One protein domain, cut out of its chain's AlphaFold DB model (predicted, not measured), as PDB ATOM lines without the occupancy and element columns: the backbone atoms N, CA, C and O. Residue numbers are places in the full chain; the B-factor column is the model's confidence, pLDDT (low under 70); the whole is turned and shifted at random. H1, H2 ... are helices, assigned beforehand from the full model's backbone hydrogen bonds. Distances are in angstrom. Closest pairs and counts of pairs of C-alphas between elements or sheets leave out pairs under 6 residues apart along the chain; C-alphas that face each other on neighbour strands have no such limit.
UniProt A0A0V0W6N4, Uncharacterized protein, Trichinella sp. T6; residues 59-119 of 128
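Overview. This is residues 59 to 119 of the 128 residues of an uncharacterized protein of Trichinella sp. T6 (UniProt A0A0V0W6N4). What shape do these coordinates make? A helical hairpin, in which H1 folds back along the long helix H2, is joined at the far end of H2 by H3, which turns back and splays away from H2 as a loose V. Residues 113 to 119 stick out as a tail. What is it made of, and how large is it? The printed part has 61 residues, with three named helices in the order H1, H2, H3 and no named strand, and its class is all helix. It is only just loose, close to compact, with a radius of gyration of the C-alphas of 12.7 A and spans of 37 by 24 by 17 A.

Arrangement. What touches the longest helix? H2, residues 75 to 94, touches H1, residues 59 to 69, and the two form a helical hairpin. They run opposite ways at a shallow tilt of 26 degrees, and their closest C-alphas, those of Ala 60 and Lys 89, are 5.3 A apart. Where does the third helix stand? H3, residues 99 to 113, is close to H2 but not clearly touching it: the closest C-alphas, those of Ala 92 and Cys 105, are 6.9 A apart. These two run opposite ways at a steep tilt of 37 degrees, only just past shallow. H1 and H3 are near each other, with 5 pairs of C-alphas within 10 A. What do the backbones show? In H1 and H2 every O i to N i+4 pair is within hydrogen-bond range; in H3, 9 of 11 are.

Along the chain. Where is H2? It begins at C-alpha 75, (-46.665, -25.636, -32.800), and measures 29.3 A from first to last C-alpha. Where are the others? H1 begins at C-alpha 59, (-33.317, -9.398, -26.507), and measures 15.8 A. H3 measures 20.8 A and ends at C-alpha 113, (-39.430, -2.446, -30.461).

Size, cuts and confidence. How far does it reach? The two C-alphas farthest apart, those of Asn 71 and Arg 98, are 36.9 A apart, and the outline is only just elongated. Are there cuts or long links? The printed part has no cut, and the links H1 to H2 and H2 to H3 are tight. Where is confidence low? Residues 115 to 119 are under 70, and residues 113 to 119, of which 113 belongs to H3, stand free; the mean pLDDT of the printed part is 86.8.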
ATOM      1  N   VAL A  59     -31.912  -9.272 -26.097       89.44
ATOM      2  CA  VAL A  59     -33.317  -9.398 -26.507       89.44
ATOM      3  C   VAL A  59     -33.629 -10.832 -26.929       89.44
ATOM      4  O   VAL A  59     -34.634 -11.400 -26.502       89.44
ATOM      5  N   ALA A  60     -32.758 -11.456 -27.724       92.38
ATOM      6  CA  ALA A  60     -32.936 -12.838 -28.141       92.38
ATOM      7  C   ALA A  60     -32.905 -13.809 -26.947       92.38
ATOM      8  O   ALA A  60     -33.694 -14.752 -26.913       92.38
ATOM      9  N   ASP A  61     -32.060 -13.587 -25.933       91.94
ATOM     10  CA  ASP A  61     -32.066 -14.402 -24.711       91.94
ATOM     11  C   ASP A  61     -33.402 -14.319 -23.961       91.94
ATOM     12  O   ASP A  61     -33.953 -15.341 -23.540       91.94
ATOM     13  N   GLN A  62     -33.960 -13.115 -23.845       88.00
ATOM     14  CA  GLN A  62     -35.262 -12.906 -23.220       88.00
ATOM     15  C   GLN A  62     -36.392 -13.565 -24.019       88.00
ATOM     16  O   GLN A  62     -37.225 -14.271 -23.445       88.00
ATOM     17  N   GLN A  63     -36.372 -13.433 -25.346       88.44
ATOM     18  CA  GLN A  63     -37.327 -14.098 -26.233       88.44
ATOM     19  C   GLN A  63     -37.279 -15.621 -26.075       88.44
ATOM     20  O   GLN A  63     -38.324 -16.259 -25.991       88.44
ATOM     21  N   LEU A  64     -36.094 -16.229 -25.937       92.12
ATOM     22  CA  LEU A  64     -35.987 -17.672 -25.690       92.12
ATOM     23  C   LEU A  64     -36.680 -18.104 -24.392       92.12
ATOM     24  O   LEU A  64     -37.263 -19.190 -24.354       92.12
ATOM     25  N   LYS A  65     -36.629 -17.283 -23.337       89.12
ATOM     26  CA  LYS A  65     -37.334 -17.557 -22.072       89.12
ATOM     27  C   LYS A  65     -38.849 -17.490 -22.274       89.12
ATOM     28  O   LYS A  65     -39.554 -18.396 -21.836       89.12
ATOM     29  N   TRP A  66     -39.341 -16.492 -23.006       86.00
ATOM     30  CA  TRP A  66     -40.768 -16.368 -23.318       86.00
ATOM     31  C   TRP A  66     -41.286 -17.501 -24.201       86.00
ATOM     32  O   TRP A  66     -42.280 -18.129 -23.851       86.00
ATOM     33  N   ILE A  67     -40.582 -17.846 -25.282       89.31
ATOM     34  CA  ILE A  67     -40.988 -18.915 -26.214       89.31
ATOM     35  C   ILE A  67     -41.143 -20.261 -25.494       89.31
ATOM     36  O   ILE A  67     -42.050 -21.049 -25.794       89.31
ATOM     37  N   ARG A  68     -40.255 -20.543 -24.532       86.94
ATOM     38  CA  ARG A  68     -40.313 -21.765 -23.719       86.94
ATOM     39  C   ARG A  68     -41.597 -21.846 -22.896       86.94
ATOM     40  O   ARG A  68     -42.158 -22.933 -22.825       86.94
ATOM     41  N   ASN A  69     -42.083 -20.718 -22.386       85.25
ATOM     42  CA  ASN A  69     -43.261 -20.651 -21.517       85.25
ATOM     43  C   ASN A  69     -44.560 -20.313 -22.270       85.25
ATOM     44  O   ASN A  69     -45.644 -20.409 -21.708       85.25
ATOM     45  N   SER A  70     -44.464 -19.915 -23.538       82.88
ATOM     46  CA  SER A  70     -45.608 -19.526 -24.364       82.88
ATOM     47  C   SER A  70     -46.281 -20.710 -25.064       82.88
ATOM     48  O   SER A  70     -45.612 -21.657 -25.493       82.88
ATOM     49  N   ASN A  71     -47.591 -20.592 -25.280       85.25
ATOM     50  CA  ASN A  71     -48.371 -21.501 -26.118       85.25
ATOM     51  C   ASN A  71     -48.561 -20.926 -27.536       85.25
ATOM     52  O   ASN A  71     -49.672 -20.597 -27.945       85.25
ATOM     53  N   ILE A  72     -47.454 -20.732 -28.264       86.31
ATOM     54  CA  ILE A  72     -47.485 -20.222 -29.646       86.31
ATOM     55  C   ILE A  72     -48.150 -21.253 -30.561       86.31
ATOM     56  O   ILE A  72     -47.660 -22.377 -30.696       86.31
ATOM     57  N   ASN A  73     -49.216 -20.821 -31.236       82.12
ATOM     58  CA  ASN A  73     -49.906 -21.590 -32.261       82.12
ATOM     59  C   ASN A  73     -49.613 -21.022 -33.661       82.12
ATOM     60  O   ASN A  73     -49.639 -19.802 -33.834       82.12
ATOM     61  N   PRO A  74     -49.367 -21.881 -34.669       89.56
ATOM     62  CA  PRO A  74     -49.268 -23.343 -34.584       89.56
ATOM     63  C   PRO A  74     -47.954 -23.835 -33.921       89.56
ATOM     64  O   PRO A  74     -46.956 -23.111 -33.927       89.56
ATOM     65  N   PRO A  75     -47.883 -25.088 -33.419       90.06
ATOM     66  CA  PRO A  75     -46.665 -25.636 -32.800       90.06
ATOM     67  C   PRO A  75     -45.433 -25.655 -33.719       90.06
ATOM     68  O   PRO A  75     -44.299 -25.599 -33.238       90.06
ATOM     69  N   SER A  76     -45.637 -25.733 -35.038       92.69
ATOM     70  CA  SER A  76     -44.571 -25.602 -36.039       92.69
ATOM     71  C   SER A  76     -43.912 -24.223 -35.982       92.69
ATOM     72  O   SER A  76     -42.688 -24.140 -35.909       92.69
ATOM     73  N   LEU A  77     -44.710 -23.154 -35.880       91.81
ATOM     74  CA  LEU A  77     -44.211 -21.786 -35.741       91.81
ATOM     75  C   LEU A  77     -43.372 -21.626 -34.471       91.81
ATOM     76  O   LEU A  77     -42.316 -21.004 -34.517       91.81
ATOM     77  N   ARG A  78     -43.777 -22.235 -33.347       92.31
ATOM     78  CA  ARG A  78     -42.977 -22.215 -32.110       92.31
ATOM     79  C   ARG A  78     -41.589 -22.831 -32.316       92.31
ATOM     80  O   ARG A  78     -40.604 -22.288 -31.815       92.31
ATOM     81  N   LYS A  79     -41.500 -23.960 -33.031       93.94
ATOM     82  CA  LYS A  79     -40.224 -24.642 -33.319       93.94
ATOM     83  C   LYS A  79     -39.326 -23.789 -34.211       93.94
ATOM     84  O   LYS A  79     -38.151 -23.611 -33.880       93.94
ATOM     85  N   ASP A  80     -39.880 -23.238 -35.288       94.88
ATOM     86  CA  ASP A  80     -39.127 -22.396 -36.219       94.88
ATOM     87  C   ASP A  80     -38.668 -21.105 -35.543       94.88
ATOM     88  O   ASP A  80     -37.495 -20.742 -35.625       94.88
ATOM     89  N   TYR A  81     -39.551 -20.466 -34.774       93.94
ATOM     90  CA  TYR A  81     -39.228 -19.260 -34.022       93.94
ATOM     91  C   TYR A  81     -38.116 -19.513 -33.000       93.94
ATOM     92  O   TYR A  81     -37.125 -18.787 -32.969       93.94
ATOM     93  N   LEU A  82     -38.189 -20.610 -32.238       94.81
ATOM     94  CA  LEU A  82     -37.124 -21.002 -31.313       94.81
ATOM     95  C   LEU A  82     -35.779 -21.219 -32.029       94.81
ATOM     96  O   LEU A  82     -34.729 -20.835 -31.508       94.81
ATOM     97  N   LYS A  83     -35.792 -21.849 -33.210       96.19
ATOM     98  CA  LYS A  83     -34.590 -22.090 -34.021       96.19
ATOM     99  C   LYS A  83     -33.978 -20.774 -34.505       96.19
ATOM    100  O   LYS A  83     -32.776 -20.574 -34.331       96.19
ATOM    101  N   VAL A  84     -34.795 -19.881 -35.057       96.38
ATOM    102  CA  VAL A  84     -34.346 -18.591 -35.597       96.38
ATOM    103  C   VAL A  84     -33.851 -17.665 -34.485       96.38
ATOM    104  O   VAL A  84     -32.778 -17.084 -34.620       96.38
ATOM    105  N   VAL A  85     -34.526 -17.596 -33.335       95.06
ATOM    106  CA  VAL A  85     -34.059 -16.774 -32.201       95.06
ATOM    107  C   VAL A  85     -32.718 -17.279 -31.652       95.06
ATOM    108  O   VAL A  85     -31.840 -16.475 -31.336       95.06
ATOM    109  N   ARG A  86     -32.491 -18.602 -31.590       96.56
ATOM    110  CA  ARG A  86     -31.174 -19.161 -31.217       96.56
ATOM    111  C   ARG A  86     -30.082 -18.774 -32.208       96.56
ATOM    112  O   ARG A  86     -28.975 -18.449 -31.777       96.56
ATOM    113  N   LYS A  87     -30.390 -18.827 -33.506       95.38
ATOM    114  CA  LYS A  87     -29.482 -18.398 -34.571       95.38
ATOM    115  C   LYS A  87     -29.127 -16.920 -34.397       95.38
ATOM    116  O   LYS A  87     -27.956 -16.611 -34.225       95.38
ATOM    117  N   ILE A  88     -30.127 -16.044 -34.290       94.12
ATOM    118  CA  ILE A  88     -29.928 -14.601 -34.087       94.12
ATOM    119  C   ILE A  88     -29.079 -14.318 -32.850       94.12
ATOM    120  O   ILE A  88     -28.129 -13.548 -32.936       94.12
ATOM    121  N   LYS A  89     -29.363 -14.966 -31.712       95.00
ATOM    122  CA  LYS A  89     -28.559 -14.806 -30.492       95.00
ATOM    123  C   LYS A  89     -27.082 -15.118 -30.742       95.00
ATOM    124  O   LYS A  89     -26.218 -14.357 -30.305       95.00
ATOM    125  N   LYS A  90     -26.801 -16.252 -31.397       94.81
ATOM    126  CA  LYS A  90     -25.438 -16.703 -31.709       94.81
ATOM    127  C   LYS A  90     -24.755 -15.723 -32.659       94.81
ATOM    128  O   LYS A  90     -23.659 -15.263 -32.354       94.81
ATOM    129  N   ASP A  91     -25.418 -15.384 -33.755       93.31
ATOM    130  CA  ASP A  91     -24.857 -14.560 -34.821       93.31
ATOM    131  C   ASP A  91     -24.613 -13.127 -34.324       93.31
ATOM    132  O   ASP A  91     -23.529 -12.581 -34.518       93.31
ATOM    133  N   ALA A  92     -25.544 -12.556 -33.556       92.25
ATOM    134  CA  ALA A  92     -25.395 -11.238 -32.942       92.25
ATOM    135  C   ALA A  92     -24.284 -11.193 -31.874       92.25
ATOM    136  O   ALA A  92     -23.610 -10.178 -31.743       92.25
ATOM    137  N   LYS A  93     -24.046 -12.292 -31.138       91.38
ATOM    138  CA  LYS A  93     -22.969 -12.373 -30.132       91.38
ATOM    139  C   LYS A  93     -21.571 -12.395 -30.759       91.38
ATOM    140  O   LYS A  93     -20.619 -11.921 -30.148       91.38
ATOM    141  N   VAL A  94     -21.439 -13.009 -31.934       89.25
ATOM    142  CA  VAL A  94     -20.153 -13.142 -32.640       89.25
ATOM    143  C   VAL A  94     -19.869 -11.924 -33.533       89.25
ATOM    144  O   VAL A  94     -18.709 -11.642 -33.836       89.25
ATOM    145  N   SER A  95     -20.912 -11.184 -33.911       86.00
ATOM    146  CA  SER A  95     -20.845 -10.018 -34.803       86.00
ATOM    147  C   SER A  95     -20.771  -8.690 -34.038       86.00
ATOM    148  O   SER A  95     -20.711  -8.663 -32.810       86.00
ATOM    149  N   GLY A  96     -20.767  -7.563 -34.760       76.75
ATOM    150  CA  GLY A  96     -20.854  -6.221 -34.158       76.75
ATOM    151  C   GLY A  96     -19.551  -5.424 -34.178       76.75
ATOM    152  O   GLY A  96     -19.450  -4.393 -33.518       76.75
ATOM    153  N   ARG A  97     -18.557  -5.886 -34.947       77.94
ATOM    154  CA  ARG A  97     -17.326  -5.124 -35.219       77.94
ATOM    155  C   ARG A  97     -17.436  -4.296 -36.497       77.94
ATOM    156  O   ARG A  97     -16.800  -3.251 -36.595       77.94
ATOM    157  N   ARG A  98     -18.213  -4.767 -37.479       87.56
ATOM    158  CA  ARG A  98     -18.418  -4.088 -38.764       87.56
ATOM    159  C   ARG A  98     -19.673  -3.228 -38.721       87.56
ATOM    160  O   ARG A  98     -20.656  -3.579 -38.071       87.56
ATOM    161  N   HIS A  99     -19.654  -2.124 -39.463       86.44
ATOM    162  CA  HIS A  99     -20.814  -1.242 -39.586       86.44
ATOM    163  C   HIS A  99     -22.033  -1.966 -40.188       86.44
ATOM    164  O   HIS A  99     -23.145  -1.809 -39.691       86.44
ATOM    165  N   GLU A 100     -21.819  -2.826 -41.189       88.31
ATOM    166  CA  GLU A 100     -22.871  -3.643 -41.814       88.31
ATOM    167  C   GLU A 100     -23.577  -4.572 -40.817       88.31
ATOM    168  O   GLU A 100     -24.808  -4.667 -40.829       88.31
ATOM    169  N   ASP A 101     -22.823  -5.216 -39.919       89.94
ATOM    170  CA  ASP A 101     -23.385  -6.064 -38.863       89.94
ATOM    171  C   ASP A 101     -24.293  -5.236 -37.951       89.94
ATOM    172  O   ASP A 101     -25.420  -5.632 -37.659       89.94
ATOM    173  N   LEU A 102     -23.821  -4.054 -37.528       91.06
ATOM    174  CA  LEU A 102     -24.569  -3.155 -36.648       91.06
ATOM    175  C   LEU A 102     -25.881  -2.697 -37.298       91.06
ATOM    176  O   LEU A 102     -26.921  -2.726 -36.638       91.06
ATOM    177  N   LEU A 103     -25.862  -2.358 -38.592       90.75
ATOM    178  CA  LEU A 103     -27.066  -2.011 -39.356       90.75
ATOM    179  C   LEU A 103     -28.042  -3.190 -39.462       90.75
ATOM    180  O   LEU A 103     -29.258  -3.017 -39.352       90.75
ATOM    181  N   GLN A 104     -27.541  -4.407 -39.671       92.06
ATOM    182  CA  GLN A 104     -28.377  -5.609 -39.722       92.06
ATOM    183  C   GLN A 104     -28.985  -5.950 -38.356       92.06
ATOM    184  O   GLN A 104     -30.184  -6.225 -38.271       92.06
ATOM    185  N   CYS A 105     -28.202  -5.844 -37.282       92.25
ATOM    186  CA  CYS A 105     -28.679  -5.999 -35.913       92.25
ATOM    187  C   CYS A 105     -29.728  -4.944 -35.549       92.25
ATOM    188  O   CYS A 105     -30.752  -5.278 -34.958       92.25
ATOM    189  N   GLN A 106     -29.527  -3.689 -35.959       90.81
ATOM    190  CA  GLN A 106     -30.508  -2.619 -35.787       90.81
ATOM    191  C   GLN A 106     -31.822  -2.922 -36.518       90.81
ATOM    192  O   GLN A 106     -32.895  -2.783 -35.933       90.81
ATOM    193  N   ARG A 107     -31.756  -3.372 -37.778       90.12
ATOM    194  CA  ARG A 107     -32.955  -3.750 -38.543       90.12
ATOM    195  C   ARG A 107     -33.745  -4.860 -37.854       90.12
ATOM    196  O   ARG A 107     -34.963  -4.750 -37.748       90.12
ATOM    197  N   MET A 108     -33.065  -5.889 -37.351       91.19
ATOM    198  CA  MET A 108     -33.710  -6.983 -36.622       91.19
ATOM    199  C   MET A 108     -34.283  -6.518 -35.272       91.19
ATOM    200  O   MET A 108     -35.406  -6.875 -34.926       91.19
ATOM    201  N   LEU A 109     -33.561  -5.670 -34.530       89.00
ATOM    202  CA  LEU A 109     -34.033  -5.081 -33.270       89.00
ATOM    203  C   LEU A 109     -35.337  -4.298 -33.429       89.00
ATOM    204  O   LEU A 109     -36.214  -4.384 -32.571       89.00
ATOM    205  N   ASN A 110     -35.484  -3.562 -34.530       86.62
ATOM    206  CA  ASN A 110     -36.677  -2.760 -34.786       86.62
ATOM    207  C   ASN A 110     -37.965  -3.598 -34.827       86.62
ATOM    208  O   ASN A 110     -39.011  -3.075 -34.448       86.62
ATOM    209  N   LEU A 111     -37.895  -4.883 -35.201       85.94
ATOM    210  CA  LEU A 111     -39.053  -5.784 -35.158       85.94
ATOM    211  C   LEU A 111     -39.565  -6.023 -33.731       85.94
ATOM    212  O   LEU A 111     -40.758  -6.241 -33.543       85.94
ATOM    213  N   TYR A 112     -38.684  -5.980 -32.729       80.81
ATOM    214  CA  TYR A 112     -39.052  -6.189 -31.327       80.81
ATOM    215  C   TYR A 112     -39.563  -4.908 -30.658       80.81
ATOM    216  O   TYR A 112     -40.462  -4.981 -29.825       80.81
ATOM    217  N   TYR A 113     -39.013  -3.742 -31.020       76.81
ATOM    218  CA  TYR A 113     -39.430  -2.446 -30.461       76.81
ATOM    219  C   TYR A 113     -40.713  -1.899 -31.082       76.81
ATOM    220  O   TYR A 113     -41.505  -1.245 -30.407       76.81
ATOM    221  N   ARG A 114     -40.912  -2.139 -32.379       71.44
ATOM    222  CA  ARG A 114     -42.134  -1.792 -33.105       71.44
ATOM    223  C   ARG A 114     -42.725  -3.084 -33.650       71.44
ATOM    224  O   ARG A 114     -42.571  -3.350 -34.845       71.44
ATOM    225  N   PRO A 115     -43.340  -3.905 -32.779       63.06
ATOM    226  CA  PRO A 115     -43.925  -5.152 -33.224       63.06
ATOM    227  C   PRO A 115     -44.931  -4.859 -34.342       63.06
ATOM    228  O   PRO A 115     -45.719  -3.911 -34.226       63.06
ATOM    229  N   PRO A 116     -44.900  -5.629 -35.441       60.69
ATOM    230  CA  PRO A 116     -45.896  -5.495 -36.488       60.69
ATOM    231  C   PRO A 116     -47.289  -5.727 -35.886       60.69
ATOM    232  O   PRO A 116     -47.418  -6.462 -34.898       60.69
ATOM    233  N   PRO A 117     -48.341  -5.106 -36.447       59.59
ATOM    234  CA  PRO A 117     -49.696  -5.327 -35.965       59.59
ATOM    235  C   PRO A 117     -49.997  -6.834 -35.937       59.59
ATOM    236  O   PRO A 117     -49.482  -7.568 -36.791       59.59
ATOM    237  N   PRO A 118     -50.812  -7.309 -34.974       59.19
ATOM    238  CA  PRO A 118     -51.140  -8.725 -34.864       59.19
ATOM    239  C   PRO A 118     -51.605  -9.247 -36.220       59.19
ATOM    240  O   PRO A 118     -52.391  -8.585 -36.907       59.19
ATOM    241  N   PHE A 119     -51.074 -10.406 -36.617       53.03
ATOM    242  CA  PHE A 119     -51.315 -10.985 -37.932       53.03
ATOM    243  C   PHE A 119     -52.820 -11.197 -38.115       53.03
ATOM    244  O   PHE A 119     -53.404 -12.120 -37.553       53.03
TER     245      PHE A 119